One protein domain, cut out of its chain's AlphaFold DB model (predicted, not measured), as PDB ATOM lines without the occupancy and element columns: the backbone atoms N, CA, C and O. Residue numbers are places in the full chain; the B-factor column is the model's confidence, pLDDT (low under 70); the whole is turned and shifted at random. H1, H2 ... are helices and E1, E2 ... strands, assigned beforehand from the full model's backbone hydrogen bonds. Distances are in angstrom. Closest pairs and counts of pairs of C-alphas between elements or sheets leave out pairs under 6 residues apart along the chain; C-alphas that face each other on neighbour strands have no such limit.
ATOM      1  N   ASP A  19       7.910 -62.772  85.289       88.62
ATOM      2  CA  ASP A  19       8.538 -61.777  86.154       88.62
ATOM      3  C   ASP A  19       9.404 -60.809  85.336       88.62
ATOM      4  O   ASP A  19      10.181 -61.202  84.456       88.62
ATOM      5  N   TYR A  20       9.262 -59.529  85.651       91.00
ATOM      6  CA  TYR A  20      10.057 -58.421  85.147       91.00
ATOM      7  C   TYR A  20      10.521 -57.571  86.330       91.00
ATOM      8  O   TYR A  20      10.088 -57.749  87.467       91.00
ATOM      9  N   GLN A  21      11.442 -56.643  86.085       87.88
ATOM     10  CA  GLN A  21      11.878 -55.740  87.141       87.88
ATOM     11  C   GLN A  21      10.682 -54.926  87.658       87.88
ATOM     12  O   GLN A  21      10.071 -54.174  86.905       87.88
ATOM     13  N   GLY A  22      10.363 -55.090  88.944       90.94
ATOM     14  CA  GLY A  22       9.320 -54.333  89.635       90.94
ATOM     15  C   GLY A  22       7.883 -54.794  89.375       90.94
ATOM     16  O   GLY A  22       6.964 -54.065  89.755       90.94
ATOM     17  N   GLY A  23       7.659 -55.944  88.730       95.00
ATOM     18  CA  GLY A  23       6.309 -56.465  88.526       95.00
ATOM     19  C   GLY A  23       6.218 -57.726  87.673       95.00
ATOM     20  O   GLY A  23       7.210 -58.296  87.219       95.00
ATOM     21  N   ARG A  24       4.980 -58.143  87.415       96.25
ATOM     22  CA  ARG A  24       4.625 -59.330  86.632       96.25
ATOM     23  C   ARG A  24       3.873 -58.932  85.371       96.25
ATOM     24  O   ARG A  24       2.950 -58.125  85.425       96.25
ATOM     25  N   LEU A  25       4.252 -59.526  84.243       97.62
ATOM     26  CA  LEU A  25       3.628 -59.308  82.941       97.62
ATOM     27  C   LEU A  25       2.794 -60.520  82.536       97.62
ATOM     28  O   LEU A  25       3.336 -61.606  82.339       97.62
ATOM     29  N   PHE A  26       1.507 -60.312  82.316       97.88
ATOM     30  CA  PHE A  26       0.570 -61.290  81.785       97.88
ATOM     31  C   PHE A  26       0.330 -61.012  80.301       97.88
ATOM     32  O   PHE A  26       0.292 -59.858  79.868       97.88
ATOM     33  N   TYR A  27       0.206 -62.078  79.519       98.06
ATOM     34  CA  TYR A  27      -0.143 -62.025  78.103       98.06
ATOM     35  C   TYR A  27      -1.480 -62.730  77.915       98.06
ATOM     36  O   TYR A  27      -1.603 -63.901  78.278       98.06
ATOM     37  N   THR A  28      -2.436 -62.026  77.324       98.25
ATOM     38  CA  THR A  28      -3.735 -62.577  76.941       98.25
ATOM     39  C   THR A  28      -3.765 -62.660  75.422       98.25
ATOM     40  O   THR A  28      -3.523 -61.657  74.744       98.25
ATOM     41  N   ASP A  29      -3.995 -63.862  74.888       98.25
ATOM     42  CA  ASP A  29      -4.118 -64.052  73.441       98.25
ATOM     43  C   ASP A  29      -5.431 -63.451  72.920       98.25
ATOM     44  O   ASP A  29      -6.326 -63.160  73.705       98.25
ATOM     45  N   ALA A  30      -5.556 -63.261  71.606       98.00
ATOM     46  CA  ALA A  30      -6.801 -62.788  71.010       98.00
ATOM     47  C   ALA A  30      -7.981 -63.720  71.345       98.00
ATOM     48  O   ALA A  30      -7.887 -64.934  71.156       98.00
ATOM     49  N   ASP A  31      -9.110 -63.142  71.753       98.31
ATOM     50  CA  ASP A  31     -10.340 -63.875  72.034       98.31
ATOM     51  C   ASP A  31     -11.547 -63.200  71.355       98.31
ATOM     52  O   ASP A  31     -12.214 -62.327  71.926       98.31
ATOM     53  N   PRO A  32     -11.876 -63.618  70.117       97.94
ATOM     54  CA  PRO A  32     -13.031 -63.088  69.404       97.94
ATOM     55  C   PRO A  32     -14.361 -63.342  70.122       97.94
ATOM     56  O   PRO A  32     -15.303 -62.577  69.926       97.94
ATOM     57  N   SER A  33     -14.455 -64.383  70.963       98.00
ATOM     58  CA  SER A  33     -15.669 -64.662  71.743       98.00
ATOM     59  C   SER A  33     -15.886 -63.638  72.858       98.00
ATOM     60  O   SER A  33     -17.028 -63.362  73.226       98.00
ATOM     61  N   ARG A  34     -14.796 -63.014  73.321       97.81
ATOM     62  CA  ARG A  34     -14.799 -61.891  74.264       97.81
ATOM     63  C   ARG A  34     -14.762 -60.523  73.591       97.81
ATOM     64  O   ARG A  34     -14.829 -59.514  74.280       97.81
ATOM     65  N   GLY A  35     -14.722 -60.466  72.260       98.12
ATOM     66  CA  GLY A  35     -14.894 -59.231  71.492       98.12
ATOM     67  C   GLY A  35     -13.605 -58.531  71.061       98.12
ATOM     68  O   GLY A  35     -13.673 -57.382  70.626       98.12
ATOM     69  N   PHE A  36     -12.445 -59.193  71.126       98.56
ATOM     70  CA  PHE A  36     -11.181 -58.630  70.642       98.56
ATOM     71  C   PHE A  36     -10.377 -59.627  69.792       98.56
ATOM     72  O   PHE A  36     -10.241 -60.799  70.122       98.56
ATOM     73  N   HIS A  37      -9.820 -59.160  68.673       98.44
ATOM     74  CA  HIS A  37      -9.117 -59.987  67.679       98.44
ATOM     75  C   HIS A  37      -7.590 -59.904  67.779       98.44
ATOM     76  O   HIS A  37      -6.883 -60.513  66.977       98.44
ATOM     77  N   PHE A  38      -7.077 -59.140  68.740       98.44
ATOM     78  CA  PHE A  38      -5.649 -58.959  68.963       98.44
ATOM     79  C   PHE A  38      -5.302 -59.223  70.422       98.44
ATOM     80  O   PHE A  38      -6.138 -58.981  71.287       98.44
ATOM     81  N   PRO A  39      -4.085 -59.698  70.709       98.50
ATOM     82  CA  PRO A  39      -3.675 -59.928  72.079       98.50
ATOM     83  C   PRO A  39      -3.417 -58.609  72.810       98.50
ATOM     84  O   PRO A  39      -3.319 -57.538  72.200       98.50
ATOM     85  N   TYR A  40      -3.237 -58.694  74.121       98.75
ATOM     86  CA  TYR A  40      -2.794 -57.570  74.937       98.75
ATOM     87  C   TYR A  40      -1.875 -58.039  76.072       98.75
ATOM     88  O   TYR A  40      -1.810 -59.223  76.414       98.75
ATOM     89  N   PHE A  41      -1.130 -57.093  76.636       98.50
ATOM     90  CA  PHE A  41      -0.335 -57.297  77.839       98.50
ATOM     91  C   PHE A  41      -0.968 -56.585  79.030       98.50
ATOM     92  O   PHE A  41      -1.377 -55.433  78.896       98.50
ATOM     93  N   LEU A  42      -0.971 -57.244  80.187       98.06
ATOM     94  CA  LEU A  42      -1.328 -56.661  81.479       98.06
ATOM     95  C   LEU A  42      -0.109 -56.718  82.400       98.06
ATOM     96  O   LEU A  42       0.409 -57.795  82.683       98.06
ATOM     97  N   PHE A  43       0.374 -55.570  82.856       97.25
ATOM     98  CA  PHE A  43       1.481 -55.485  83.799       97.25
ATOM     99  C   PHE A  43       0.964 -55.103  85.184       97.25
ATOM    100  O   PHE A  43       0.276 -54.094  85.337       97.25
ATOM    101  N   LEU A  44       1.336 -55.893  86.193       95.38
ATOM    102  CA  LEU A  44       1.023 -55.650  87.599       95.38
ATOM    103  C   LEU A  44       2.317 -55.341  88.360       95.38
ATOM    104  O   LEU A  44       3.192 -56.208  88.409       95.38
ATOM    105  N   PRO A  45       2.471 -54.152  88.967       94.62
ATOM    106  CA  PRO A  45       3.667 -53.849  89.738       94.62
ATOM    107  C   PRO A  45       3.697 -54.629  91.060       94.62
ATOM    108  O   PRO A  45       2.660 -54.877  91.668       94.62
ATOM    109  N   ASP A  46       4.885 -54.966  91.563       92.44
ATOM    110  CA  ASP A  46       5.038 -55.709  92.830       92.44
ATOM    111  C   ASP A  46       4.500 -54.932  94.039       92.44
ATOM    112  O   ASP A  46       4.074 -55.504  95.040       92.44
ATOM    113  N   ASN A  47       4.521 -53.603  93.942       86.62
ATOM    114  CA  ASN A  47       4.031 -52.684  94.960       86.62
ATOM    115  C   ASN A  47       2.579 -52.242  94.711       86.62
ATOM    116  O   ASN A  47       2.186 -51.195  95.241       86.62
ATOM    117  N   LEU A  48       1.820 -53.007  93.909       85.62
ATOM    118  CA  LEU A  48       0.408 -52.766  93.633       85.62
ATOM    119  C   LEU A  48      -0.316 -52.484  94.948       85.62
ATOM    120  O   LEU A  48      -0.326 -53.301  95.871       85.62
ATOM    121  N   LYS A  49      -0.915 -51.300  95.036       75.38
ATOM    122  CA  LYS A  49      -1.855 -50.999  96.104       75.38
ATOM    123  C   LYS A  49      -3.236 -51.248  95.524       75.38
ATOM    124  O   LYS A  49      -3.568 -50.562  94.560       75.38
ATOM    125  N   PRO A  50      -4.034 -52.177  96.075       64.44
ATOM    126  CA  PRO A  50      -5.443 -52.233  95.734       64.44
ATOM    127  C   PRO A  50      -6.054 -50.896  96.156       64.44
ATOM    128  O   PRO A  50      -6.270 -50.628  97.337       64.44
ATOM    129  N   ALA A  51      -6.191 -49.991  95.192       62.28
ATOM    130  CA  ALA A  51      -7.017 -48.816  95.341       62.28
ATOM    131  C   ALA A  51      -8.458 -49.295  95.177       62.28
ATOM    132  O   ALA A  51      -8.739 -50.079  94.279       62.28
ATOM    133  N   GLU A  52      -9.364 -48.842  96.033       67.69
ATOM    134  CA  GLU A  52     -10.794 -48.936  95.757       67.69
ATOM    135  C   GLU A  52     -11.267 -47.524  95.382       67.69
ATOM    136  O   GLU A  52     -11.279 -46.643  96.247       67.69
ATOM    137  N   PRO A  53     -11.595 -47.261  94.100       72.62
ATOM    138  CA  PRO A  53     -11.590 -48.188  92.956       72.62
ATOM    139  C   PRO A  53     -10.189 -48.438  92.349       72.62
ATOM    140  O   PRO A  53      -9.317 -47.566  92.401       72.62
ATOM    141  N   VAL A  54      -9.992 -49.613  91.729       79.06
ATOM    142  CA  VAL A  54      -8.766 -49.944  90.978       79.06
ATOM    143  C   VAL A  54      -8.811 -49.192  89.652       79.06
ATOM    144  O   VAL A  54      -9.723 -49.383  88.847       79.06
ATOM    145  N   PHE A  55      -7.825 -48.334  89.409       89.56
ATOM    146  CA  PHE A  55      -7.683 -47.631  88.137       89.56
ATOM    147  C   PHE A  55      -6.702 -48.378  87.232       89.56
ATOM    148  O   PHE A  55      -5.606 -48.726  87.663       89.56
ATOM    149  N   LEU A  56      -7.090 -48.598  85.976       93.25
ATOM    150  CA  LEU A  56      -6.256 -49.229  84.955       93.25
ATOM    151  C   LEU A  56      -5.614 -48.159  84.068       93.25
ATOM    152  O   LEU A  56      -6.317 -47.373  83.432       93.25
ATOM    153  N   ILE A  57      -4.284 -48.140  84.007       95.88
ATOM    154  CA  ILE A  57      -3.545 -47.325  83.040       95.88
ATOM    155  C   ILE A  57      -3.614 -48.037  81.689       95.88
ATOM    156  O   ILE A  57      -3.420 -49.247  81.610       95.88
ATOM    157  N   ILE A  58      -3.873 -47.297  80.613       97.06
ATOM    158  CA  ILE A  58      -3.877 -47.839  79.252       97.06
ATOM    159  C   ILE A  58      -2.878 -47.035  78.427       97.06
ATOM    160  O   ILE A  58      -3.023 -45.818  78.299       97.06
ATOM    161  N   GLU A  59      -1.881 -47.706  77.853       96.25
ATOM    162  CA  GLU A  59      -0.956 -47.102  76.891       96.25
ATOM    163  C   GLU A  59      -1.121 -47.786  75.527       96.25
ATOM    164  O   GLU A  59      -1.018 -49.011  75.445       96.25
ATOM    165  N   PRO A  60      -1.372 -47.041  74.434       92.69
ATOM    166  CA  PRO A  60      -1.450 -47.634  73.105       92.69
ATOM    167  C   PRO A  60      -0.084 -48.180  72.679       92.69
ATOM    168  O   PRO A  60       0.959 -47.597  72.980       92.69
ATOM    169  N   ASN A  61      -0.061 -49.247  71.881       91.31
ATOM    170  CA  ASN A  61       1.188 -49.788  71.351       91.31
ATOM    171  C   ASN A  61       1.730 -49.014  70.150       91.31
ATOM    172  O   ASN A  61       1.971 -49.591  69.092       91.31
ATOM    173  N   ASN A  62       1.986 -47.717  70.313       89.81
ATOM    174  CA  ASN A  62       2.619 -46.931  69.261       89.81
ATOM    175  C   ASN A  62       4.012 -47.499  68.944       89.81
ATOM    176  O   ASN A  62       4.987 -47.314  69.685       89.81
ATOM    177  N   SER A  63       4.102 -48.241  67.841       89.62
ATOM    178  CA  SER A  63       5.304 -49.004  67.539       89.62
ATOM    179  C   SER A  63       6.413 -48.129  66.960       89.62
ATOM    180  O   SER A  63       7.595 -48.436  67.136       89.62
ATOM    181  N   GLY A  64       6.035 -47.018  66.320       92.62
ATOM    182  CA  GLY A  64       6.923 -46.155  65.545       92.62
ATOM    183  C   GLY A  64       7.273 -46.701  64.155       92.62
ATOM    184  O   GLY A  64       8.044 -46.065  63.445       92.62
ATOM    185  N   PHE A  65       6.721 -47.850  63.747       96.19
ATOM    186  CA  PHE A  65       6.998 -48.486  62.454       96.19
ATOM    187  C   PHE A  65       5.784 -49.254  61.910       96.19
ATOM    188  O   PHE A  65       4.827 -49.538  62.626       96.19
ATOM    189  N   VAL A  66       5.829 -49.600  60.625       97.62
ATOM    190  CA  VAL A  66       4.859 -50.495  59.978       97.62
ATOM    191  C   VAL A  66       5.442 -51.902  59.876       97.62
ATOM    192  O   VAL A  66       6.651 -52.047  59.718       97.62
ATOM    193  N   SER A  67       4.602 -52.928  59.980       97.69
ATOM    194  CA  SER A  67       4.979 -54.324  59.746       97.69
ATOM    195  C   SER A  67       3.737 -55.190  59.587       97.69
ATOM    196  O   SER A  67       2.774 -55.029  60.338       97.69
ATOM    197  N   ASP A  68       3.777 -56.142  58.655       97.56
ATOM    198  CA  ASP A  68       2.737 -57.170  58.510       97.56
ATOM    199  C   ASP A  68       2.938 -58.349  59.485       97.56
ATOM    200  O   ASP A  68       2.081 -59.223  59.607       97.56
ATOM    201  N   LYS A  69       4.064 -58.389  60.212       97.94
ATOM    202  CA  LYS A  69       4.347 -59.424  61.214       97.94
ATOM    203  C   LYS A  69       3.866 -58.964  62.585       97.94
ATOM    204  O   LYS A  69       4.507 -58.133  63.229       97.94
ATOM    205  N   LEU A  70       2.777 -59.558  63.075       97.06
ATOM    206  CA  LEU A  70       2.218 -59.240  64.397       97.06
ATOM    207  C   LEU A  70       3.254 -59.375  65.528       97.06
ATOM    208  O   LEU A  70       3.263 -58.560  66.445       97.06
ATOM    209  N   GLU A  71       4.166 -60.348  65.434       97.88
ATOM    210  CA  GLU A  71       5.221 -60.567  66.434       97.88
ATOM    211  C   GLU A  71       6.145 -59.349  66.631       97.88
ATOM    212  O   GLU A  71       6.610 -59.105  67.744       97.88
ATOM    213  N   GLU A  72       6.364 -58.518  65.606       98.00
ATOM    214  CA  GLU A  72       7.157 -57.289  65.757       98.00
ATOM    215  C   GLU A  72       6.407 -56.234  66.589       98.00
ATOM    216  O   GLU A  72       6.994 -55.580  67.461       98.00
ATOM    217  N   HIS A  73       5.090 -56.110  66.386       98.19
ATOM    218  CA  HIS A  73       4.227 -55.246  67.200       98.19
ATOM    219  C   HIS A  73       4.070 -55.784  68.624       98.19
ATOM    220  O   HIS A  73       4.067 -54.998  69.572       98.19
ATOM    221  N   LYS A  74       4.022 -57.109  68.795       98.06
ATOM    222  CA  LYS A  74       3.982 -57.786  70.098       98.06
ATOM    223  C   LYS A  74       5.243 -57.537  70.910       98.06
ATOM    224  O   LYS A  74       5.147 -57.120  72.059       98.06
ATOM    225  N   GLU A  75       6.426 -57.698  70.321       97.81
ATOM    226  CA  GLU A  75       7.685 -57.405  71.015       97.81
ATOM    227  C   GLU A  75       7.790 -55.921  71.396       97.81
ATOM    228  O   GLU A  75       8.293 -55.560  72.463       97.81
ATOM    229  N   LYS A  76       7.282 -55.020  70.551       97.62
ATOM    230  CA  LYS A  76       7.229 -53.594  70.876       97.62
ATOM    231  C   LYS A  76       6.245 -53.292  72.012       97.62
ATOM    232  O   LYS A  76       6.659 -52.613  72.948       97.62
ATOM    233  N   ALA A  77       5.027 -53.833  71.984       98.00
ATOM    234  CA  ALA A  77       4.046 -53.704  73.066       98.00
ATOM    235  C   ALA A  77       4.584 -54.268  74.392       98.00
ATOM    236  O   ALA A  77       4.492 -53.617  75.429       98.00
ATOM    237  N   ARG A  78       5.263 -55.420  74.348       97.94
ATOM    238  CA  ARG A  78       5.937 -56.012  75.507       97.94
ATOM    239  C   ARG A  78       6.972 -55.061  76.104       97.94
ATOM    240  O   ARG A  78       7.017 -54.877  77.311       97.94
ATOM    241  N   ARG A  79       7.813 -54.434  75.267       97.06
ATOM    242  CA  ARG A  79       8.803 -53.447  75.735       97.06
ATOM    243  C   ARG A  79       8.150 -52.201  76.329       97.06
ATOM    244  O   ARG A  79       8.710 -51.684  77.286       97.06
ATOM    245  N   ILE A  80       7.023 -51.746  75.774       97.31
ATOM    246  CA  ILE A  80       6.226 -50.640  76.329       97.31
ATOM    247  C   ILE A  80       5.724 -51.006  77.727       97.31
ATOM    248  O   ILE A  80       5.931 -50.252  78.668       97.31
ATOM    249  N   ALA A  81       5.172 -52.209  77.884       97.88
ATOM    250  CA  ALA A  81       4.622 -52.670  79.152       97.88
ATOM    251  C   ALA A  81       5.672 -52.882  80.261       97.88
ATOM    252  O   ALA A  81       5.307 -52.848  81.432       97.88
ATOM    253  N   THR A  82       6.950 -53.120  79.924       97.00
ATOM    254  CA  THR A  82       7.962 -53.586  80.898       97.00
ATOM    255  C   THR A  82       9.202 -52.709  81.058       97.00
ATOM    256  O   THR A  82      10.120 -53.123  81.764       97.00
ATOM    257  N   ARG A  83       9.350 -51.597  80.327       95.38
ATOM    258  CA  ARG A  83      10.540 -50.733  80.446       95.38
ATOM    259  C   ARG A  83      10.141 -49.357  80.958       95.38
ATOM    260  O   ARG A  83       9.346 -48.687  80.307       95.38
ATOM    261  N   ASP A  84      10.798 -48.927  82.026       90.00
ATOM    262  CA  ASP A  84      10.640 -47.628  82.697       90.00
ATOM    263  C   ASP A  84      10.758 -46.405  81.772       90.00
ATOM    264  O   ASP A  84      10.153 -45.370  82.022       90.00
ATOM    265  N   PHE A  85      11.499 -46.525  80.668       92.44
ATOM    266  CA  PHE A  85      11.572 -45.507  79.619       92.44
ATOM    267  C   PHE A  85      10.197 -45.126  79.037       92.44
ATOM    268  O   PHE A  85      10.026 -44.000  78.571       92.44
ATOM    269  N   TYR A  86       9.232 -46.053  79.011       95.81
ATOM    270  CA  TYR A  86       7.889 -45.788  78.498       95.81
ATOM    271  C   TYR A  86       6.977 -45.250  79.593       95.81
ATOM    272  O   TYR A  86       6.998 -45.707  80.736       95.81
ATOM    273  N   VAL A  87       6.147 -44.277  79.217       95.19
ATOM    274  CA  VAL A  87       5.360 -43.487  80.165       95.19
ATOM    275  C   VAL A  87       4.384 -44.339  80.974       95.19
ATOM    276  O   VAL A  87       4.249 -44.113  82.172       95.19
ATOM    277  N   GLY A  88       3.740 -45.340  80.374       95.62
ATOM    278  CA  GLY A  88       2.796 -46.208  81.066       95.62
ATOM    279  C   GLY A  88       3.485 -47.052  82.126       95.62
ATOM    280  O   GLY A  88       3.016 -47.088  83.259       95.62
ATOM    281  N   ASN A  89       4.625 -47.674  81.806       95.56
ATOM    282  CA  ASN A  89       5.373 -48.462  82.788       95.56
ATOM    283  C   ASN A  89       5.987 -47.578  83.892       95.56
ATOM    284  O   ASN A  89       5.947 -47.956  85.059       95.56
ATOM    285  N   TYR A  90       6.456 -46.370  83.567       95.56
ATOM    286  CA  TYR A  90       6.846 -45.390  84.585       95.56
ATOM    287  C   TYR A  90       5.680 -45.072  85.542       95.56
ATOM    288  O   TYR A  90       5.811 -45.208  86.761       95.56
ATOM    289  N   LEU A  91       4.508 -44.724  84.999       94.81
ATOM    290  CA  LEU A  91       3.324 -44.372  85.789       94.81
ATOM    291  C   LEU A  91       2.802 -45.535  86.637       94.81
ATOM    292  O   LEU A  91       2.317 -45.304  87.740       94.81
ATOM    293  N   VAL A  92       2.924 -46.774  86.169       93.69
ATOM    294  CA  VAL A  92       2.585 -47.978  86.941       93.69
ATOM    295  C   VAL A  92       3.309 -48.020  88.282       93.69
ATOM    296  O   VAL A  92       2.688 -48.326  89.300       93.69
ATOM    297  N   HIS A  93       4.606 -47.706  88.308       92.75
ATOM    298  CA  HIS A  93       5.398 -47.754  89.536       92.75
ATOM    299  C   HIS A  93       5.119 -46.559  90.453       92.75
ATOM    300  O   HIS A  93       5.031 -46.735  91.673       92.75
ATOM    301  N   GLU A  94       4.935 -45.370  89.874       92.88
ATOM    302  CA  GLU A  94       4.634 -44.137  90.612       92.88
ATOM    303  C   GLU A  94       3.230 -44.163  91.231       92.88
ATOM    304  O   GLU A  94       3.047 -43.855  92.412       92.88
ATOM    305  N   LEU A  95       2.231 -44.579  90.447       92.12
ATOM    306  CA  LEU A  95       0.822 -44.607  90.846       92.12
ATOM    307  C   LEU A  95       0.411 -45.930  91.498       92.12
ATOM    308  O   LEU A  95      -0.632 -45.979  92.149       92.12
ATOM    309  N   LYS A  96       1.240 -46.977  91.383       93.38
ATOM    310  CA  LYS A  96       1.009 -48.318  91.952       93.38
ATOM    311  C   LYS A  96      -0.276 -48.942  91.420       93.38
ATOM    312  O   LYS A  96      -1.073 -49.478  92.187       93.38
ATOM    313  N   MET A  97      -0.459 -48.836  90.107       93.50
ATOM    314  CA  MET A  97      -1.654 -49.238  89.362       93.50
ATOM    315  C   MET A  97      -1.286 -50.223  88.245       93.50
ATOM    316  O   MET A  97      -0.149 -50.199  87.777       93.50
ATOM    317  N   PRO A  98      -2.217 -51.084  87.804       95.50
ATOM    318  CA  PRO A  98      -2.006 -51.960  86.656       95.50
ATOM    319  C   PRO A  98      -1.931 -51.181  85.332       95.50
ATOM    320  O   PRO A  98      -2.504 -50.098  85.201       95.50
ATOM    321  N   LEU A  99      -1.264 -51.769  84.332       97.06
ATOM    322  CA  LEU A  99      -1.154 -51.241  82.966       97.06
ATOM    323  C   LEU A  99      -1.581 -52.259  81.923       97.06
ATOM    324  O   LEU A  99      -1.053 -53.366  81.891       97.06
ATOM    325  N   LEU A 100      -2.440 -51.828  81.007       98.38
ATOM    326  CA  LEU A 100      -2.801 -52.554  79.802       98.38
ATOM    327  C   LEU A 100      -2.131 -51.931  78.571       98.38
ATOM    328  O   LEU A 100      -2.215 -50.721  78.349       98.38
ATOM    329  N   VAL A 101      -1.513 -52.773  77.741       98.50
ATOM    330  CA  VAL A 101      -0.976 -52.394  76.424       98.50
ATOM    331  C   VAL A 101      -1.549 -53.335  75.356       98.50
ATOM    332  O   VAL A 101      -1.189 -54.517  75.349       98.50
ATOM    333  N   PRO A 102      -2.422 -52.864  74.444       98.44
ATOM    334  CA  PRO A 102      -2.979 -53.699  73.379       98.44
ATOM    335  C   PRO A 102      -1.917 -54.001  72.314       98.44
ATOM    336  O   PRO A 102      -1.011 -53.204  72.109       98.44
ATOM    337  N   VAL A 103      -2.020 -55.107  71.576       98.38
ATOM    338  CA  VAL A 103      -1.099 -55.441  70.469       98.38
ATOM    339  C   VAL A 103      -1.767 -55.183  69.114       98.38
ATOM    340  O   VAL A 103      -1.847 -56.055  68.251       98.38
ATOM    341  N   PHE A 104      -2.268 -53.965  68.900       97.88
ATOM    342  CA  PHE A 104      -2.854 -53.599  67.610       97.88
ATOM    343  C   PHE A 104      -1.771 -53.472  66.525       97.88
ATOM    344  O   PHE A 104      -0.806 -52.719  66.698       97.88
ATOM    345  N   PRO A 105      -1.874 -54.190  65.394       96.81
ATOM    346  CA  PRO A 105      -0.858 -54.128  64.355       96.81
ATOM    347  C   PRO A 105      -0.973 -52.823  63.574       96.81
ATOM    348  O   PRO A 105      -2.069 -52.301  63.377       96.81
ATOM    349  N   ARG A 106       0.155 -52.331  63.061       96.31
ATOM    350  CA  ARG A 106       0.192 -51.300  62.019       96.31
ATOM    351  C   ARG A 106       0.731 -51.935  60.732       96.31
ATOM    352  O   ARG A 106       1.951 -52.099  60.638       96.31
ATOM    353  N   PRO A 107      -0.143 -52.352  59.799       95.25
ATOM    354  CA  PRO A 107       0.262 -53.127  58.628       95.25
ATOM    355  C   PRO A 107       1.190 -52.318  57.717       95.25
ATOM    356  O   PRO A 107       1.093 -51.095  57.644       95.25
ATOM    357  N   GLN A 108       2.109 -52.996  57.035       97.69
ATOM    358  CA  GLN A 108       2.991 -52.387  56.034       97.69
ATOM    359  C   GLN A 108       2.356 -52.429  54.645       97.69
ATOM    360  O   GLN A 108       2.434 -51.444  53.909       97.69
ATOM    361  N   SER A 109       1.708 -53.547  54.322       96.88
ATOM    362  CA  SER A 109       0.922 -53.748  53.103       96.88
ATOM    363  C   SER A 109      -0.120 -52.643  52.885       96.88
ATOM    364  O   SER A 109      -0.183 -52.082  51.795       96.88
ATOM    365  N   ASP A 110      -0.826 -52.249  53.949       95.31
ATOM    366  CA  ASP A 110      -1.786 -51.139  53.968       95.31
ATOM    367  C   ASP A 110      -1.392 -50.053  54.981       95.31
ATOM    368  O   ASP A 110      -2.151 -49.673  55.871       95.31
ATOM    369  N   TRP A 111      -0.180 -49.512  54.838       95.44
ATOM    370  CA  TRP A 111       0.405 -48.540  55.777       95.44
ATOM    371  C   TRP A 111      -0.423 -47.273  56.044       95.44
ATOM    372  O   TRP A 111      -0.171 -46.586  57.040       95.44
ATOM    373  N   LYS A 112      -1.377 -46.946  55.161       95.94
ATOM    374  CA  LYS A 112      -2.307 -45.821  55.330       95.94
ATOM    375  C   LYS A 112      -3.325 -46.062  56.442       95.94
ATOM    376  O   LYS A 112      -3.797 -45.098  57.019       95.94
ATOM    377  N   ILE A 113      -3.612 -47.322  56.776       96.38
ATOM    378  CA  ILE A 113      -4.444 -47.679  57.925       96.38
ATOM    379  C   ILE A 113      -3.606 -47.469  59.191       96.38
ATOM    380  O   ILE A 113      -2.917 -48.377  59.670       96.38
ATOM    381  N   TYR A 114      -3.614 -46.250  59.732       96.00
ATOM    382  CA  TYR A 114      -2.783 -45.909  60.880       96.00
ATOM    383  C   TYR A 114      -3.476 -46.276  62.200       96.00
ATOM    384  O   TYR A 114      -3.926 -45.418  62.960       96.00
ATOM    385  N   SER A 115      -3.496 -47.574  62.513       95.62
ATOM    386  CA  SER A 115      -4.114 -48.146  63.725       95.62
ATOM    387  C   SER A 115      -3.726 -47.445  65.028       95.62
ATOM    388  O   SER A 115      -4.600 -47.143  65.834       95.62
ATOM    389  N   HIS A 116      -2.444 -47.116  65.228       93.88
ATOM    390  CA  HIS A 116      -1.981 -46.448  66.457       93.88
ATOM    391  C   HIS A 116      -2.449 -44.996  66.596       93.88
ATOM    392  O   HIS A 116      -2.358 -44.445  67.690       93.88
ATOM    393  N   ALA A 117      -2.942 -44.381  65.519       93.88
ATOM    394  CA  ALA A 117      -3.569 -43.064  65.545       93.88
ATOM    395  C   ALA A 117      -5.108 -43.139  65.547       93.88
ATOM    396  O   ALA A 117      -5.749 -42.095  65.655       93.88
ATOM    397  N   LEU A 118      -5.686 -44.344  65.420       95.19
ATOM    398  CA  LEU A 118      -7.126 -44.585  65.267       95.19
ATOM    399  C   LEU A 118      -7.761 -43.628  64.241       95.19
ATOM    400  O   LEU A 118      -8.747 -42.941  64.510       95.19
ATOM    401  N   ASP A 119      -7.135 -43.521  63.070       95.19
ATOM    402  CA  ASP A 119      -7.566 -42.573  62.050       95.19
ATOM    403  C   ASP A 119      -8.843 -43.024  61.313       95.19
ATOM    404  O   ASP A 119      -9.445 -44.070  61.576       95.19
ATOM    405  N   ARG A 120      -9.277 -42.204  60.352       97.31
ATOM    406  CA  ARG A 120     -10.458 -42.494  59.536       97.31
ATOM    407  C   ARG A 120     -10.336 -43.819  58.780       97.31
ATOM    408  O   ARG A 120     -11.340 -44.519  58.661       97.31
ATOM    409  N   ASP A 121      -9.157 -44.152  58.263       97.25
ATOM    410  CA  ASP A 121      -8.961 -45.357  57.455       97.25
ATOM    411  C   ASP A 121      -9.085 -46.618  58.319       97.25
ATOM    412  O   ASP A 121      -9.631 -47.619  57.855       97.25
ATOM    413  N   VAL A 122      -8.694 -46.543  59.598       96.69
ATOM    414  CA  VAL A 122      -8.966 -47.575  60.615       96.69
ATOM    415  C   VAL A 122     -10.462 -47.684  60.904       96.69
ATOM    416  O   VAL A 122     -11.026 -48.774  60.856       96.69
ATOM    417  N   MET A 123     -11.136 -46.561  61.166       97.38
ATOM    418  CA  MET A 123     -12.556 -46.567  61.551       97.38
ATOM    419  C   MET A 123     -13.503 -47.005  60.425       97.38
ATOM    420  O   MET A 123     -14.639 -47.405  60.689       97.38
ATOM    421  N   LEU A 124     -13.042 -46.948  59.175       97.69
ATOM    422  CA  LEU A 124     -13.772 -47.428  58.004       97.69
ATOM    423  C   LEU A 124     -13.514 -48.893  57.659       97.69
ATOM    424  O   LEU A 124     -14.175 -49.409  56.758       97.69
ATOM    425  N   GLN A 125     -12.600 -49.570  58.356       97.75
ATOM    426  CA  GLN A 125     -12.406 -51.001  58.167       97.75
ATOM    427  C   GLN A 125     -13.694 -51.759  58.494       97.75
ATOM    428  O   GLN A 125     -14.327 -51.531  59.530       97.75
ATOM    429  N   LYS A 126     -14.077 -52.664  57.591       97.31
ATOM    430  CA  LYS A 126     -15.261 -53.520  57.693       97.31
ATOM    431  C   LYS A 126     -14.903 -54.940  57.318       97.31
ATOM    432  O   LYS A 126     -14.209 -55.145  56.326       97.31
ATOM    433  N   HIS A 127     -15.406 -55.902  58.086       96.06
ATOM    434  CA  HIS A 127     -15.178 -57.330  57.852       96.06
ATOM    435  C   HIS A 127     -13.692 -57.731  57.903       96.06
ATOM    436  O   HIS A 127     -13.285 -58.712  57.285       96.06
ATOM    437  N   THR A 128     -12.879 -56.978  58.650       96.12
ATOM    438  CA  THR A 128     -11.472 -57.289  58.927       96.12
ATOM    439  C   THR A 128     -11.243 -57.331  60.433       96.12
ATOM    440  O   THR A 128     -12.039 -56.801  61.208       96.12
ATOM    441  N   SER A 129     -10.127 -57.916  60.871       97.00
ATOM    442  CA  SER A 129      -9.749 -57.911  62.290       97.00
ATOM    443  C   SER A 129      -9.502 -56.503  62.843       97.00
ATOM    444  O   SER A 129      -9.576 -56.312  64.052       97.00
ATOM    445  N   LEU A 130      -9.260 -55.508  61.981       97.12
ATOM    446  CA  LEU A 130      -9.088 -54.101  62.355       97.12
ATOM    447  C   LEU A 130     -10.417 -53.363  62.579       97.12
ATOM    448  O   LEU A 130     -10.406 -52.202  62.984       97.12
ATOM    449  N   GLU A 131     -11.561 -53.996  62.313       98.06
ATOM    450  CA  GLU A 131     -12.857 -53.359  62.521       98.06
ATOM    451  C   GLU A 131     -13.058 -53.006  64.003       98.06
ATOM    452  O   GLU A 131     -12.961 -53.858  64.891       98.06
ATOM    453  N   ARG A 132     -13.371 -51.729  64.255       97.75
ATOM    454  CA  ARG A 132     -13.729 -51.199  65.579       97.75
ATOM    455  C   ARG A 132     -12.707 -51.525  66.675       97.75
ATOM    456  O   ARG A 132     -13.077 -52.002  67.748       97.75
ATOM    457  N   LEU A 133     -11.424 -51.232  66.428       97.50
ATOM    458  CA  LEU A 133     -10.364 -51.352  67.448       97.50
ATOM    459  C   LEU A 133     -10.696 -50.606  68.753       97.50
ATOM    460  O   LEU A 133     -10.266 -51.026  69.821       97.50
ATOM    461  N   ASP A 134     -11.492 -49.538  68.676       97.38
ATOM    462  CA  ASP A 134     -12.038 -48.820  69.828       97.38
ATOM    463  C   ASP A 134     -12.907 -49.718  70.726       97.38
ATOM    464  O   ASP A 134     -12.724 -49.726  71.940       97.38
ATOM    465  N   ILE A 135     -13.808 -50.521  70.146       98.31
ATOM    466  CA  ILE A 135     -14.619 -51.488  70.903       98.31
ATOM    467  C   ILE A 135     -13.761 -52.656  71.378       98.31
ATOM    468  O   ILE A 135     -13.928 -53.100  72.511       98.31
ATOM    469  N   GLN A 136     -12.832 -53.138  70.549       98.31
ATOM    470  CA  GLN A 136     -11.939 -54.223  70.959       98.31
ATOM    471  C   GLN A 136     -11.107 -53.819  72.182       98.31
ATOM    472  O   GLN A 136     -10.942 -54.621  73.093       98.31
ATOM    473  N   LEU A 137     -10.639 -52.567  72.254       98.25
ATOM    474  CA  LEU A 137      -9.934 -52.055  73.430       98.25
ATOM    475  C   LEU A 137     -10.828 -52.045  74.677       98.25
ATOM    476  O   LEU A 137     -10.365 -52.425  75.748       98.25
ATOM    477  N   LEU A 138     -12.098 -51.646  74.553       98.19
ATOM    478  CA  LEU A 138     -13.046 -51.707  75.673       98.19
ATOM    479  C   LEU A 138     -13.260 -53.150  76.152       98.19
ATOM    480  O   LEU A 138     -13.239 -53.397  77.353       98.19
ATOM    481  N   ALA A 139     -13.366 -54.105  75.226       98.56
ATOM    482  CA  ALA A 139     -13.473 -55.521  75.557       98.56
ATOM    483  C   ALA A 139     -12.221 -56.060  76.276       98.56
ATOM    484  O   ALA A 139     -12.342 -56.811  77.240       98.56
ATOM    485  N   MET A 140     -11.018 -55.632  75.869       98.50
ATOM    486  CA  MET A 140      -9.773 -55.958  76.582       98.50
ATOM    487  C   MET A 140      -9.748 -55.369  77.995       98.50
ATOM    488  O   MET A 140      -9.238 -56.000  78.915       98.50
ATOM    489  N   VAL A 141     -10.284 -54.160  78.181       97.38
ATOM    490  CA  VAL A 141     -10.392 -53.527  79.502       97.38
ATOM    491  C   VAL A 141     -11.341 -54.307  80.404       97.38
ATOM    492  O   VAL A 141     -11.032 -54.490  81.578       97.38
ATOM    493  N   ASP A 142     -12.475 -54.771  79.882       96.94
ATOM    494  CA  ASP A 142     -13.418 -55.575  80.660       96.94
ATOM    495  C   ASP A 142     -12.839 -56.957  81.001       96.94
ATOM    496  O   ASP A 142     -12.929 -57.379  82.151       96.94
ATOM    497  N   ASP A 143     -12.130 -57.598  80.063       97.50
ATOM    498  CA  ASP A 143     -11.365 -58.824  80.333       97.50
ATOM    499  C   ASP A 143     -10.301 -58.604  81.421       97.50
ATOM    500  O   ASP A 143     -10.225 -59.371  82.378       97.50
ATOM    501  N   ALA A 144      -9.535 -57.513  81.347       95.38
ATOM    502  CA  ALA A 144      -8.508 -57.205  82.337       95.38
ATOM    503  C   ALA A 144      -9.079 -56.884  83.727       95.38
ATOM    504  O   ALA A 144      -8.432 -57.196  84.723       95.38
ATOM    505  N   LYS A 145     -10.273 -56.280  83.822       92.25
ATOM    506  CA  LYS A 145     -10.948 -56.070  85.115       92.25
ATOM    507  C   LYS A 145     -11.274 -57.397  85.788       92.25
ATOM    508  O   LYS A 145     -10.963 -57.546  86.959       92.25
ATOM    509  N   GLU A 146     -11.822 -58.361  85.050       92.50
ATOM    510  CA  GLU A 146     -12.113 -59.694  85.595       92.50
ATOM    511  C   GLU A 146     -10.845 -60.420  86.072       92.50
ATOM    512  O   GLU A 146     -10.905 -61.211  87.003       92.50
ATOM    513  N   GLN A 147      -9.684 -60.144  85.464       90.00
ATOM    514  CA  GLN A 147      -8.397 -60.691  85.919       90.00
ATOM    515  C   GLN A 147      -7.841 -60.009  87.184       90.00
ATOM    516  O   GLN A 147      -6.891 -60.518  87.781       90.00
ATOM    517  N   LEU A 148      -8.366 -58.838  87.550       86.94
ATOM    518  CA  LEU A 148      -7.933 -58.043  88.703       86.94
ATOM    519  C   LEU A 148      -8.825 -58.232  89.942       86.94
ATOM    520  O   LEU A 148      -8.428 -57.781  91.020       86.94
TER     521      LEU A 148
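AT A GLANCE: This is residues 19 to 148 of the 149 residues of an uncharacterized protein of Bacteroidales bacterium (UniProt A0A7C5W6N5). Look first for a small three-stranded sheet in the middle of the model, sandwiched between helices: H1 and H2, one after the other, cover one face, and the single long helix H4 covers the other, making three layers. Long loops extend beyond both ends of the sheet, residues 46 to 54 at one end and, at the other, much of residues 103 to 132 with the short helix H3. The printed part has 130 residues with four named helices and three named strands, in the order E1 E2 H1 H2 E3 H3 H4; the sheet runs E1 E2 E3, antiparallel. The class is mixed, helices and strands, with 56 of the 130 residues in named elements, under half. The whole is compact, with a radius of gyration of the C-alphas of 14.5 A and spans of 41 by 29 by 22 A.

IN THESE COORDINATES: Find C-alpha 23 at (6.309, -56.465, 88.526); from there strand E1 runs through residues 23 to 28, 16.5 A. E2 is residues 40 to 45, 16.6 A, and E3 is residues 99 to 102, 10.1 A. H1 is residues 70 to 82, 18.4 A, and H2 residues 87 to 95, 11.7 A. H3 is residues 120 to 123, 5.0 A. H4, residues 133 to 146, runs 20.0 A to C-alpha 146 at (-12.113, -59.694, 85.595).

HOW THE PARTS SIT: Begin at the inner strand E2. It forms a hairpin with E1, where N 26 and O 42 are 2.8 A apart, within hydrogen-bond range; towards E3, N 43 and O 99 are 2.8 A apart, also within range. Residues 57 to 58 pair with residues 99 to 100 of E3, parallel. H1 is on the sheet at a height of 8.9 A, over E2 and along the strands; its closest C-alphas to E3 are those of Ala 77 and Val 101, 6.2 A. H2 is on the same face, over E2 and only just over E3, on which 3 of its C-alphas fall. H1, with residues 80 to 82 alone, and H2 touch only at the corner, Ala 81 and Asn 89 having the closest C-alphas, 5.6 A. H4 is on the opposite face, height 9.0 A, slantwise to the strands at 38 degrees to E2 on the local plane. H3 is not on the sheet and is close to H4 but not clearly touching: the closest C-alphas, of Met 123 and Leu 133, are 7.9 A apart. In H1 and H4 every O i to N i+4 pair is within hydrogen-bond range, in H2 4 of 5; H3 is too short for such a pair.

THE WHOLE: The C-alphas farthest apart are those of Glu 52 and Ser 109, 44.5 A. The printed part has no cut. The links E1 to E2, E2 to H1 and E3 to H3 are long. Look for low confidence at residues 50 to 52, with pLDDT under 70; the mean of the printed part is 94.6.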